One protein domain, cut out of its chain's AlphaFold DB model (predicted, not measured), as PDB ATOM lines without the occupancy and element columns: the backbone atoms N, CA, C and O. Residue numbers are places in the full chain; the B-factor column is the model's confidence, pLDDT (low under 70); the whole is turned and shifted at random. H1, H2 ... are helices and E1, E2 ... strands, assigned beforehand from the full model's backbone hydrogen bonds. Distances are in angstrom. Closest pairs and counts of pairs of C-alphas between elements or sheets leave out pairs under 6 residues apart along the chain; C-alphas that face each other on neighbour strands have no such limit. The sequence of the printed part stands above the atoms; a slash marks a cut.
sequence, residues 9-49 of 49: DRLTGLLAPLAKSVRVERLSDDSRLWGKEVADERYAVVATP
ATOM      1  N   ASP A   9       4.533  38.613  -9.457       95.00
ATOM      2  CA  ASP A   9       4.043  37.321  -9.948       95.00
ATOM      3  C   ASP A   9       4.758  36.148  -9.282       95.00
ATOM      4  O   ASP A   9       4.127  35.180  -8.852       95.00
ATOM      5  N   ARG A  10       6.087  36.239  -9.143       95.44
ATOM      6  CA  ARG A  10       6.874  35.175  -8.517       95.44
ATOM      7  C   ARG A  10       6.521  35.040  -7.042       95.44
ATOM      8  O   ARG A  10       6.350  33.920  -6.570       95.44
ATOM      9  N   LEU A  11       6.407  36.154  -6.317       95.56
ATOM     10  CA  LEU A  11       6.035  36.109  -4.904       95.56
ATOM     11  C   LEU A  11       4.601  35.593  -4.714       95.56
ATOM     12  O   LEU A  11       4.361  34.752  -3.852       95.56
ATOM     13  N   THR A  12       3.666  36.033  -5.557       96.81
ATOM     14  CA  THR A  12       2.267  35.579  -5.536       96.81
ATOM     15  C   THR A  12       2.161  34.077  -5.791       96.81
ATOM     16  O   THR A  12       1.484  33.381  -5.038       96.81
ATOM     17  N   GLY A  13       2.883  33.552  -6.785       96.69
ATOM     18  CA  GLY A  13       2.898  32.118  -7.085       96.69
ATOM     19  C   GLY A  13       3.450  31.261  -5.942       96.69
ATOM     20  O   GLY A  13       2.930  30.181  -5.679       96.69
ATOM     21  N   LEU A  14       4.461  31.756  -5.220       96.75
ATOM     22  CA  LEU A  14       5.009  31.072  -4.044       96.75
ATOM     23  C   LEU A  14       4.035  31.059  -2.855       96.75
ATOM     24  O   LEU A  14       4.051  30.113  -2.070       96.75
ATOM     25  N   LEU A  15       3.195  32.089  -2.719       96.69
ATOM     26  CA  LEU A  15       2.226  32.215  -1.624       96.69
ATOM     27  C   LEU A  15       0.885  31.530  -1.908       96.69
ATOM     28  O   LEU A  15       0.205  31.135  -0.963       96.69
ATOM     29  N   ALA A  16       0.515  31.351  -3.178       95.38
ATOM     30  CA  ALA A  16      -0.748  30.741  -3.595       95.38
ATOM     31  C   ALA A  16      -1.105  29.407  -2.893       95.38
ATOM     32  O   ALA A  16      -2.262  29.257  -2.512       95.38
ATOM     33  N   PRO A  17      -0.182  28.448  -2.661       96.94
ATOM     34  CA  PRO A  17      -0.530  27.207  -1.961       96.94
ATOM     35  C   PRO A  17      -0.653  27.352  -0.433       96.94
ATOM     36  O   PRO A  17      -1.077  26.405   0.224       96.94
ATOM     37  N   LEU A  18      -0.257  28.491   0.147       96.81
ATOM     38  CA  LEU A  18      -0.171  28.703   1.600       96.81
ATOM     39  C   LEU A  18      -1.270  29.618   2.156       96.81
ATOM     40  O   LEU A  18      -1.416  29.720   3.373       96.81
ATOM     41  N   ALA A  19      -2.024  30.299   1.293       96.88
ATOM     42  CA  ALA A  19      -3.038  31.273   1.676       96.88
ATOM     43  C   ALA A  19      -4.334  31.043   0.893       96.88
ATOM     44  O   ALA A  19      -4.303  30.698  -0.285       96.88
ATOM     45  N   LYS A  20      -5.485  31.283   1.527       97.12
ATOM     46  CA  LYS A  20      -6.793  31.181   0.862       97.12
ATOM     47  C   LYS A  20      -6.998  32.276  -0.177       97.12
ATOM     48  O   LYS A  20      -7.711  32.073  -1.156       97.12
ATOM     49  N   SER A  21      -6.404  33.442   0.052       97.00
ATOM     50  CA  SER A  21      -6.447  34.564  -0.879       97.00
ATOM     51  C   SER A  21      -5.122  35.310  -0.873       97.00
ATOM     52  O   SER A  21      -4.542  35.566   0.184       97.00
ATOM     53  N   VAL A  22      -4.676  35.696  -2.066       97.81
ATOM     54  CA  VAL A  22      -3.488  36.520  -2.288       97.81
ATOM     55  C   VAL A  22      -3.874  37.657  -3.225       97.81
ATOM     56  O   VAL A  22      -4.456  37.421  -4.281       97.81
ATOM     57  N   ARG A  23      -3.559  38.894  -2.840       96.94
ATOM     58  CA  ARG A  23      -3.775  40.082  -3.675       96.94
ATOM     59  C   ARG A  23      -2.512  40.924  -3.747       96.94
ATOM     60  O   ARG A  23      -1.796  41.058  -2.754       96.94
ATOM     61  N   VAL A  24      -2.279  41.509  -4.914       97.25
ATOM     62  CA  VAL A  24      -1.165  42.422  -5.168       97.25
ATOM     63  C   VAL A  24      -1.704  43.845  -5.194       97.25
ATOM     64  O   VAL A  24      -2.669  44.136  -5.898       97.25
ATOM     65  N   GLU A  25      -1.076  44.737  -4.439       96.62
ATOM     66  CA  GLU A  25      -1.289  46.177  -4.538       96.62
ATOM     67  C   GLU A  25      -0.100  46.806  -5.254       96.62
ATOM     68  O   GLU A  25       1.036  46.680  -4.794       96.62
ATOM     69  N   ARG A  26      -0.350  47.489  -6.376       93.56
ATOM     70  CA  ARG A  26       0.679  48.256  -7.083       93.56
ATOM     71  C   ARG A  26       0.887  49.586  -6.366       93.56
ATOM     72  O   ARG A  26      -0.056  50.346  -6.179       93.56
ATOM     73  N   LEU A  27       2.129  49.860  -5.986       95.31
ATOM     74  CA  LEU A  27       2.514  51.032  -5.197       95.31
ATOM     75  C   LEU A  27       3.460  51.972  -5.950       95.31
ATOM     76  O   LEU A  27       3.753  53.060  -5.461       95.31
ATOM     77  N   SER A  28       3.955  51.568  -7.123       91.38
ATOM     78  CA  SER A  28       4.918  52.354  -7.906       91.38
ATOM     79  C   SER A  28       4.383  53.721  -8.336       91.38
ATOM     80  O   SER A  28       5.168  54.631  -8.563       91.38
ATOM     81  N   ASP A  29       3.060  53.876  -8.424       89.88
ATOM     82  CA  ASP A  29       2.434  55.108  -8.912       89.88
ATOM     83  C   ASP A  29       2.237  56.174  -7.820       89.88
ATOM     84  O   ASP A  29       1.907  57.314  -8.139       89.88
ATOM     85  N   ASP A  30       2.439  55.844  -6.537       94.00
ATOM     86  CA  ASP A  30       2.318  56.825  -5.450       94.00
ATOM     87  C   ASP A  30       3.690  57.364  -5.038       94.00
ATOM     88  O   ASP A  30       4.323  56.891  -4.094       94.00
ATOM     89  N   SER A  31       4.156  58.398  -5.736       92.19
ATOM     90  CA  SER A  31       5.443  59.048  -5.450       92.19
ATOM     91  C   SER A  31       5.543  59.619  -4.030       92.19
ATOM     92  O   SER A  31       6.648  59.732  -3.490       92.19
ATOM     93  N   ARG A  32       4.415  59.934  -3.375       94.56
ATOM     94  CA  ARG A  32       4.403  60.442  -1.992       94.56
ATOM     95  C   ARG A  32       4.767  59.353  -0.991       94.56
ATOM     96  O   ARG A  32       5.403  59.660   0.011       94.56
ATOM     97  N   LEU A  33       4.426  58.097  -1.284       94.25
ATOM     98  CA  LEU A  33       4.821  56.941  -0.475       94.25
ATOM     99  C   LEU A  33       6.345  56.746  -0.467       94.25
ATOM    100  O   LEU A  33       6.910  56.271   0.516       94.25
ATOM    101  N   TRP A  34       7.014  57.136  -1.555       92.38
ATOM    102  CA  TRP A  34       8.444  56.900  -1.768       92.38
ATOM    103  C   TRP A  34       9.316  58.148  -1.586       92.38
ATOM    104  O   TRP A  34      10.543  58.051  -1.647       92.38
ATOM    105  N   GLY A  35       8.706  59.323  -1.392       95.88
ATOM    106  CA  GLY A  35       9.396  60.616  -1.319       95.88
ATOM    107  C   GLY A  35      10.054  61.057  -2.634       95.88
ATOM    108  O   GLY A  35      10.788  62.043  -2.650       95.88
ATOM    109  N   LYS A  36       9.824  60.314  -3.722       92.88
ATOM    110  CA  LYS A  36      10.314  60.566  -5.080       92.88
ATOM    111  C   LYS A  36       9.564  59.692  -6.080       92.88
ATOM    112  O   LYS A  36       8.932  58.707  -5.706       92.88
ATOM    113  N   GLU A  37       9.696  60.013  -7.361       92.94
ATOM    114  CA  GLU A  37       9.273  59.105  -8.423       92.94
ATOM    115  C   GLU A  37      10.135  57.838  -8.433       92.94
ATOM    116  O   GLU A  37      11.361  57.878  -8.265       92.94
ATOM    117  N   VAL A  38       9.471  56.702  -8.622       91.50
ATOM    118  CA  VAL A  38      10.088  55.382  -8.729       91.50
ATOM    119  C   VAL A  38       9.680  54.774 -10.065       91.50
ATOM    120  O   VAL A  38       8.503  54.723 -10.406       91.50
ATOM    121  N   ALA A  39      10.672  54.351 -10.843       88.12
ATOM    122  CA  ALA A  39      10.458  53.705 -12.140       88.12
ATOM    123  C   ALA A  39      10.516  52.171 -12.045       88.12
ATOM    124  O   ALA A  39      10.207  51.481 -13.013       88.12
ATOM    125  N   ASP A  40      10.947  51.640 -10.899       89.38
ATOM    126  CA  ASP A  40      11.000  50.209 -10.639       89.38
ATOM    127  C   ASP A  40       9.675  49.686 -10.071       89.38
ATOM    128  O   ASP A  40       8.810  50.430  -9.599       89.38
ATOM    129  N   GLU A  41       9.501  48.371 -10.145       90.62
ATOM    130  CA  GLU A  41       8.318  47.709  -9.616       90.62
ATOM    131  C   GLU A  41       8.263  47.866  -8.087       90.62
ATOM    132  O   GLU A  41       9.178  47.465  -7.364       90.62
ATOM    133  N   ARG A  42       7.165  48.439  -7.585       93.88
ATOM    134  CA  ARG A  42       6.875  48.553  -6.154       93.88
ATOM    135  C   ARG A  42       5.484  48.030  -5.892       93.88
ATOM    136  O   ARG A  42       4.521  48.480  -6.515       93.88
ATOM    137  N   TYR A  43       5.383  47.095  -4.966       95.12
ATOM    138  CA  TYR A  43       4.129  46.431  -4.674       95.12
ATOM    139  C   TYR A  43       4.093  45.934  -3.233       95.12
ATOM    140  O   TYR A  43       5.130  45.766  -2.589       95.12
ATOM    141  N   ALA A  44       2.885  45.674  -2.749       95.69
ATOM    142  CA  ALA A  44       2.648  44.864  -1.567       95.69
ATOM    143  C   ALA A  44       1.875  43.606  -1.968       95.69
ATOM    144  O   ALA A  44       0.994  43.657  -2.827       95.69
ATOM    145  N   VAL A  45       2.192  42.480  -1.332       96.94
ATOM    146  CA  VAL A  45       1.380  41.264  -1.422       96.94
ATOM    147  C   VAL A  45       0.703  41.054  -0.083       96.94
ATOM    148  O   VAL A  45       1.367  40.982   0.949       96.94
ATOM    149  N   VAL A  46      -0.620  40.949  -0.104       97.56
ATOM    150  CA  VAL A  46      -1.424  40.646   1.079       97.56
ATOM    151  C   VAL A  46      -1.959  39.231   0.929       97.56
ATOM    152  O   VAL A  46      -2.750  38.955   0.026       97.56
ATOM    153  N   ALA A  47      -1.511  38.348   1.815       97.38
ATOM    154  CA  ALA A  47      -1.964  36.969   1.917       97.38
ATOM    155  C   ALA A  47      -2.845  36.818   3.159       97.38
ATOM    156  O   ALA A  47      -2.460  37.251   4.247       97.38
ATOM    157  N   THR A  48      -4.024  36.220   3.004       97.38
ATOM    158  CA  THR A  48      -4.963  35.989   4.111       97.38
ATOM    159  C   THR A  48      -5.295  34.501   4.256       97.38
ATOM    160  O   THR A  48      -5.351  33.805   3.232       97.38
ATOM    161  N   PRO A  49      -5.535  34.015   5.490       92.69
ATOM    162  CA  PRO A  49      -5.974  32.642   5.747       92.69
ATOM    163  C   PRO A  49      -7.314  32.285   5.099       92.69
ATOM    164  O   PRO A  49      -8.116  33.199   4.787       92.69
TER     165      PRO A  49
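What this domain is: This is residues 9 to 49 of the 49 residues of an uncharacterized protein of Streptomyces avermitilis (UniProt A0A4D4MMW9). A ribbon of two antiparallel strands, E1 and E2, has the short helix H1 folded back over it, while residues 27 to 42, which include the small helix H2, make a wide loop beyond the other end. The printed part has 41 residues, ordered H1, E1, H2, E2, of mixed class. It is a loose rod, spanning 35 by 17 by 10 A, with a radius of gyration of the C-alphas of 12.3 A.

Where its parts are: Find C-alpha 9 at (4.043, 37.321, -9.948), where H1, residues 9 to 15, begins. E1, residues 21 to 26, runs 16.6 A; H2 is residues 31 to 34. E2, residues 43 to 48, runs 16.4 A to C-alpha 48 at (-4.963, 35.989, 4.111).

How they stand to each other: Look between E1 and E2, at 163 degrees: N 25 and O 44 are 2.8 A apart, within hydrogen-bond range. The closest C-alphas of H1 and E1, Thr 12 and Val 22, are 6.7 A apart. H1 and H2 are apart. In H1 every O i to N i+4 pair is within hydrogen-bond range; H2 is too short for one.

The domain as a whole: The C-alphas farthest apart, Pro 17 and Lys 36, are 35.2 A apart. The printed part has no cut, no link is long, and no printed residue is under 70 in pLDDT.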